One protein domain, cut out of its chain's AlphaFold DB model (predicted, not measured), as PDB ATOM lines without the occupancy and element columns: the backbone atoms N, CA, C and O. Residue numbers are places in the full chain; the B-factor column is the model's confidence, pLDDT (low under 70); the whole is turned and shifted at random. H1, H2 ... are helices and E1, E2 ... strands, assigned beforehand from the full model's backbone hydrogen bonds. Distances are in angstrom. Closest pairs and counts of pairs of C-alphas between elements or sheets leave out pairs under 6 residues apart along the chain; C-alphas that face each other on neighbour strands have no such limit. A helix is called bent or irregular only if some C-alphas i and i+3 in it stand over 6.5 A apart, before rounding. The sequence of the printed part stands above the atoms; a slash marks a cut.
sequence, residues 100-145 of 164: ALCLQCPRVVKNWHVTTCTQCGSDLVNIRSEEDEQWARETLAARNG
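What this domain is: This is residues 100 to 145 of the 164 residues of an uncharacterized protein of Vitiosangium sp. GDMCC 1.1324 (UniProt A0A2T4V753). A small sheet of three short strands stands in the middle, with a single helix, H1, along one side of it and the long loop of residues 110 to 124 on the side away from H1. After E3 the printed part turns back through a tight link into H1, which is on one face of the sheet, so that helix and sheet make two layers. The printed part has 46 residues, with three named strands and then one named helix along the chain, E1, E2, E3, H1; the sheet's order is E2, E1, E3, antiparallel throughout, and the class is mixed, helices and strands. It is compact, with a radius of gyration of the C-alphas of 10.2 A, and flat, spanning 26 by 23 by 11 A.

How they stand to each other: E1, residues 100 to 102, is the inner strand of the sheet. E2, residues 107 to 109, is an edge strand and forms a hairpin with E1, antiparallel at 156 degrees between their directions. C-alphas 108 and 101, which face each other, are 4.6 A apart; N 109 and O 100, 2.7 A apart, and N 100 and O 109, 2.8 A apart, are within hydrogen-bond range. E3, residues 125 to 127, is the other edge strand, antiparallel to E1 at 136 degrees. C-alphas 100 and 126, which face each other, are 4.3 A apart, and N 101 and O 125 are within hydrogen-bond range at 2.8 A. E2 and E3 are apart. H1, residues 130 to 143, is on the sheet, with 13 pairs of C-alphas within 10 A, 9 of them with E3 and 4 with E1. The closest C-alphas of E3 and H1 are those of Ile 127 and Glu 133, 6.0 A apart. In H1 every O i to N i+4 pair is within hydrogen-bond range.

Where its parts are: E1 begins at C-alpha 100, at (45.245, 40.488, 26.187), and is 7.0 A long from Ala 100 to Cys 102. E2 runs 6.5 A from Arg 107 to Val 109. E3 runs 6.3 A from Val 125, with its C-alpha at (49.076, 43.486, 28.350), to Ile 127. H1 runs 19.6 A from Glu 130 to Arg 143, whose C-alpha is at (47.877, 58.185, 24.794); it is not bent.

The domain as a whole: The two C-alphas farthest apart are those of His 113 and Gly 145, at 30.5 A. The printed part, residues 100 to 145, has no cut. The link from E2 to E3, residues 110 to 124, is long; those from E1 to E2 and from E3 to H1 are tight. The mean pLDDT of the printed part is 74.9, and residues 111 to 114 and 142 to 145 of this model are under 70.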
ATOM      1  N   ALA A 100      43.996  39.762  26.377       81.25
ATOM      2  CA  ALA A 100      45.245  40.488  26.187       81.25
ATOM      3  C   ALA A 100      45.009  41.709  25.286       81.25
ATOM      4  O   ALA A 100      44.283  41.626  24.300       81.25
ATOM      5  N   LEU A 101      45.601  42.855  25.614       81.75
ATOM      6  CA  LEU A 101      45.394  44.123  24.919       81.75
ATOM      7  C   LEU A 101      46.719  44.691  24.418       81.75
ATOM      8  O   LEU A 101      47.679  44.845  25.172       81.75
ATOM      9  N   CYS A 102      46.754  45.078  23.147       82.94
ATOM     10  CA  CYS A 102      47.847  45.868  22.602       82.94
ATOM     11  C   CYS A 102      47.571  47.357  22.814       82.94
ATOM     12  O   CYS A 102      46.698  47.917  22.156       82.94
ATOM     13  N   LEU A 103      48.364  48.020  23.658       77.62
ATOM     14  CA  LEU A 103      48.272  49.473  23.862       77.62
ATOM     15  C   LEU A 103      48.775  50.281  22.657       77.62
ATOM     16  O   LEU A 103      48.476  51.472  22.544       77.62
ATOM     17  N   GLN A 104      49.551  49.655  21.760       75.62
ATOM     18  CA  GLN A 104      50.086  50.325  20.577       75.62
ATOM     19  C   GLN A 104      49.079  50.433  19.426       75.62
ATOM     20  O   GLN A 104      48.981  51.503  18.827       75.62
ATOM     21  N   CYS A 105      48.321  49.364  19.163       75.38
ATOM     22  CA  CYS A 105      47.344  49.262  18.068       75.38
ATOM     23  C   CYS A 105      45.883  49.113  18.546       75.38
ATOM     24  O   CYS A 105      45.078  48.548  17.810       75.38
ATOM     25  N   PRO A 106      45.546  49.615  19.748       72.06
ATOM     26  CA  PRO A 106      44.334  49.309  20.536       72.06
ATOM     27  C   PRO A 106      43.578  48.021  20.165       72.06
ATOM     28  O   PRO A 106      42.371  48.036  19.935       72.06
ATOM     29  N   ARG A 107      44.285  46.885  20.068       75.69
ATOM     30  CA  ARG A 107      43.684  45.604  19.660       75.69
ATOM     31  C   ARG A 107      43.517  44.669  20.838       75.69
ATOM     32  O   ARG A 107      44.491  44.367  21.525       75.69
ATOM     33  N   VAL A 108      42.303  44.151  20.992       75.88
ATOM     34  CA  VAL A 108      41.987  43.091  21.946       75.88
ATOM     35  C   VAL A 108      42.236  41.724  21.313       75.88
ATOM     36  O   VAL A 108      41.788  41.429  20.205       75.88
ATOM     37  N   VAL A 109      42.947  40.874  22.041       75.81
ATOM     38  CA  VAL A 109      43.279  39.496  21.699       75.81
ATOM     39  C   VAL A 109      42.664  38.600  22.770       75.81
ATOM     40  O   VAL A 109      43.041  38.650  23.935       75.81
ATOM     41  N   LYS A 110      41.714  37.747  22.377       70.00
ATOM     42  CA  LYS A 110      41.044  36.812  23.305       70.00
ATOM     43  C   LYS A 110      41.982  35.720  23.839       70.00
ATOM     44  O   LYS A 110      41.687  35.083  24.842       70.00
ATOM     45  N   ASN A 111      43.104  35.486  23.161       68.38
ATOM     46  CA  ASN A 111      44.078  34.471  23.538       68.38
ATOM     47  C   ASN A 111      45.201  35.075  24.396       68.38
ATOM     48  O   ASN A 111      46.166  35.626  23.870       68.38
ATOM     49  N   TRP A 112      45.082  34.949  25.717       66.81
ATOM     50  CA  TRP A 112      46.037  35.484  26.698       66.81
ATOM     51  C   TRP A 112      47.403  34.773  26.714       66.81
ATOM     52  O   TRP A 112      48.334  35.239  27.370       66.81
ATOM     53  N   HIS A 113      47.548  33.650  26.000       67.94
ATOM     54  CA  HIS A 113      48.837  32.971  25.819       67.94
ATOM     55  C   HIS A 113      49.751  33.672  24.807       67.94
ATOM     56  O   HIS A 113      50.931  33.341  24.712       67.94
ATOM     57  N   VAL A 114      49.216  34.623  24.039       68.06
ATOM     58  CA  VAL A 114      49.986  35.390  23.065       68.06
ATOM     59  C   VAL A 114      50.588  36.603  23.768       68.06
ATOM     60  O   VAL A 114      49.869  37.411  24.348       68.06
ATOM     61  N   THR A 115      51.911  36.736  23.711       72.94
ATOM     62  CA  THR A 115      52.646  37.844  24.342       72.94
ATOM     63  C   THR A 115      52.902  39.011  23.391       72.94
ATOM     64  O   THR A 115      53.164  40.113  23.857       72.94
ATOM     65  N   THR A 116      52.793  38.798  22.078       77.69
ATOM     66  CA  THR A 116      53.137  39.782  21.040       77.69
ATOM     67  C   THR A 116      51.967  40.063  20.104       77.69
ATOM     68  O   THR A 116      51.321  39.146  19.592       77.69
ATOM     69  N   CYS A 117      51.713  41.336  19.818       78.88
ATOM     70  CA  CYS A 117      50.683  41.761  18.883       78.88
ATOM     71  C   CYS A 117      51.075  41.388  17.451       78.88
ATOM     72  O   CYS A 117      52.131  41.783  16.966       78.88
ATOM     73  N   THR A 118      50.197  40.690  16.733       76.12
ATOM     74  CA  THR A 118      50.447  40.278  15.341       76.12
ATOM     75  C   THR A 118      50.516  41.449  14.360       76.12
ATOM     76  O   THR A 118      51.020  41.286  13.255       76.12
ATOM     77  N   GLN A 119      50.010  42.626  14.747       75.88
ATOM     78  CA  GLN A 119      49.959  43.802  13.880       75.88
ATOM     79  C   GLN A 119      51.210  44.684  13.983       75.88
ATOM     80  O   GLN A 119      51.679  45.183  12.967       75.88
ATOM     81  N   CYS A 120      51.737  44.903  15.190       78.88
ATOM     82  CA  CYS A 120      52.872  45.806  15.425       78.88
ATOM     83  C   CYS A 120      54.070  45.150  16.118       78.88
ATOM     84  O   CYS A 120      55.059  45.823  16.387       78.88
ATOM     85  N   GLY A 121      53.984  43.862  16.455       78.56
ATOM     86  CA  GLY A 121      55.041  43.129  17.158       78.56
ATOM     87  C   GLY A 121      55.235  43.531  18.622       78.56
ATOM     88  O   GLY A 121      56.110  42.987  19.284       78.56
ATOM     89  N   SER A 122      54.444  44.469  19.145       80.75
ATOM     90  CA  SER A 122      54.595  44.977  20.511       80.75
ATOM     91  C   SER A 122      54.000  44.049  21.553       80.75
ATOM     92  O   SER A 122      53.083  43.281  21.260       80.75
ATOM     93  N   ASP A 123      54.458  44.206  22.788       80.38
ATOM     94  CA  ASP A 123      53.963  43.426  23.913       80.38
ATOM     95  C   ASP A 123      52.463  43.644  24.156       80.38
ATOM     96  O   ASP A 123      51.932  44.760  24.070       80.38
ATOM     97  N   LEU A 124      51.783  42.546  24.469       82.31
ATOM     98  CA  LEU A 124      50.389  42.520  24.887       82.31
ATOM     99  C   LEU A 124      50.299  42.586  26.414       82.31
ATOM    100  O   LEU A 124      51.035  41.908  27.133       82.31
ATOM    101  N   VAL A 125      49.362  43.386  26.919       81.88
ATOM    102  CA  VAL A 125      49.076  43.486  28.350       81.88
ATOM    103  C   VAL A 125      47.893  42.597  28.693       81.88
ATOM    104  O   VAL A 125      46.828  42.722  28.101       81.88
ATOM    105  N   ASN A 126      48.074  41.706  29.662       82.12
ATOM    106  CA  ASN A 126      47.000  40.842  30.137       82.12
ATOM    107  C   ASN A 126      46.057  41.621  31.052       82.12
ATOM    108  O   ASN A 126      46.482  42.090  32.105       82.12
ATOM    109  N   ILE A 127      44.792  41.692  30.659       83.12
ATOM    110  CA  ILE A 127      43.692  42.285  31.406       83.12
ATOM    111  C   ILE A 127      42.917  41.145  32.060       83.12
ATOM    112  O   ILE A 127      42.361  40.277  31.377       83.12
ATOM    113  N   ARG A 128      42.953  41.087  33.392       80.75
ATOM    114  CA  ARG A 128      42.357  39.988  34.171       80.75
ATOM    115  C   ARG A 128      41.251  40.449  35.108       80.75
ATOM    116  O   ARG A 128      40.484  39.612  35.576       80.75
ATOM    117  N   SER A 129      41.188  41.742  35.389       80.31
ATOM    118  CA  SER A 129      40.216  42.362  36.277       80.31
ATOM    119  C   SER A 129      39.643  43.630  35.650       80.31
ATOM    120  O   SER A 129      40.217  44.200  34.721       80.31
ATOM    121  N   GLU A 130      38.533  44.097  36.209       75.88
ATOM    122  CA  GLU A 130      37.953  45.399  35.870       75.88
ATOM    123  C   GLU A 130      38.911  46.561  36.206       75.88
ATOM    124  O   GLU A 130      38.925  47.567  35.501       75.88
ATOM    125  N   GLU A 131      39.770  46.414  37.229       76.94
ATOM    126  CA  GLU A 131      40.812  47.402  37.569       76.94
ATOM    127  C   GLU A 131      41.860  47.525  36.444       76.94
ATOM    128  O   GLU A 131      42.254  48.631  36.071       76.94
ATOM    129  N   ASP A 132      42.296  46.394  35.873       77.44
ATOM    130  CA  ASP A 132      43.240  46.373  34.746       77.44
ATOM    131  C   ASP A 132      42.616  47.012  33.496       77.44
ATOM    132  O   ASP A 132      43.295  47.687  32.717       77.44
ATOM    133  N   GLU A 133      41.315  46.800  33.305       76.69
ATOM    134  CA  GLU A 133      40.554  47.348  32.190       76.69
ATOM    135  C   GLU A 133      40.399  48.867  32.292       76.69
ATOM    136  O   GLU A 133      40.651  49.576  31.318       76.69
ATOM    137  N   GLN A 134      40.064  49.381  33.478       78.19
ATOM    138  CA  GLN A 134      40.017  50.821  33.740       78.19
ATOM    139  C   GLN A 134      41.379  51.470  33.495       78.19
ATOM    140  O   GLN A 134      41.462  52.462  32.773       78.19
ATOM    141  N   TRP A 135      42.462  50.865  33.989       82.38
ATOM    142  CA  TRP A 135      43.809  51.356  33.706       82.38
ATOM    143  C   TRP A 135      44.131  51.360  32.206       82.38
ATOM    144  O   TRP A 135      44.739  52.304  31.694       82.38
ATOM    145  N   ALA A 136      43.748  50.309  31.481       76.00
ATOM    146  CA  ALA A 136      43.976  50.230  30.046       76.00
ATOM    147  C   ALA A 136      43.212  51.327  29.290       76.00
ATOM    148  O   ALA A 136      43.785  51.965  28.403       76.00
ATOM    149  N   ARG A 137      41.958  51.591  29.677       75.19
ATOM    150  CA  ARG A 137      41.139  52.690  29.141       75.19
ATOM    151  C   ARG A 137      41.769  54.045  29.435       75.19
ATOM    152  O   ARG A 137      41.951  54.835  28.514       75.19
ATOM    153  N   GLU A 138      42.180  54.287  30.678       76.31
ATOM    154  CA  GLU A 138      42.888  55.509  31.071       76.31
ATOM    155  C   GLU A 138      44.184  55.681  30.281       76.31
ATOM    156  O   GLU A 138      44.476  56.768  29.800       76.31
ATOM    157  N   THR A 139      44.941  54.605  30.072       73.25
ATOM    158  CA  THR A 139      46.201  54.640  29.322       73.25
ATOM    159  C   THR A 139      45.974  54.913  27.837       73.25
ATOM    160  O   THR A 139      46.738  55.669  27.239       73.25
ATOM    161  N   LEU A 140      44.935  54.339  27.226       70.69
ATOM    162  CA  LEU A 140      44.559  54.609  25.834       70.69
ATOM    163  C   LEU A 140      44.023  56.034  25.657       70.69
ATOM    164  O   LEU A 140      44.451  56.731  24.737       70.69
ATOM    165  N   ALA A 141      43.149  56.488  26.558       70.06
ATOM    166  CA  ALA A 141      42.632  57.854  26.575       70.06
ATOM    167  C   ALA A 141      43.767  58.866  26.767       70.06
ATOM    168  O   ALA A 141      43.852  59.867  26.056       70.06
ATOM    169  N   ALA A 142      44.698  58.555  27.666       64.25
ATOM    170  CA  ALA A 142      45.864  59.372  27.907       64.25
ATOM    171  C   ALA A 142      46.878  59.272  26.766       64.25
ATOM    172  O   ALA A 142      47.575  60.233  26.523       64.25
ATOM    173  N   ARG A 143      46.958  58.214  25.954       59.41
ATOM    174  CA  ARG A 143      47.877  58.185  24.794       59.41
ATOM    175  C   ARG A 143      47.538  59.231  23.721       59.41
ATOM    176  O   ARG A 143      48.430  59.633  22.979       59.41
ATOM    177  N   ASN A 144      46.310  59.751  23.722       55.78
ATOM    178  CA  ASN A 144      45.920  60.941  22.963       55.78
ATOM    179  C   ASN A 144      46.372  62.274  23.629       55.78
ATOM    180  O   ASN A 144      46.020  63.339  23.130       55.78
ATOM    181  N   GLY A 145      47.160  62.243  24.723       50.78
ATOM    182  CA  GLY A 145      47.617  63.433  25.472       50.78
ATOM    183  C   GLY A 145      48.859  63.348  26.411       50.78
ATOM    184  O   GLY A 145      49.416  64.401  26.701       50.78
TER     185      GLY A 145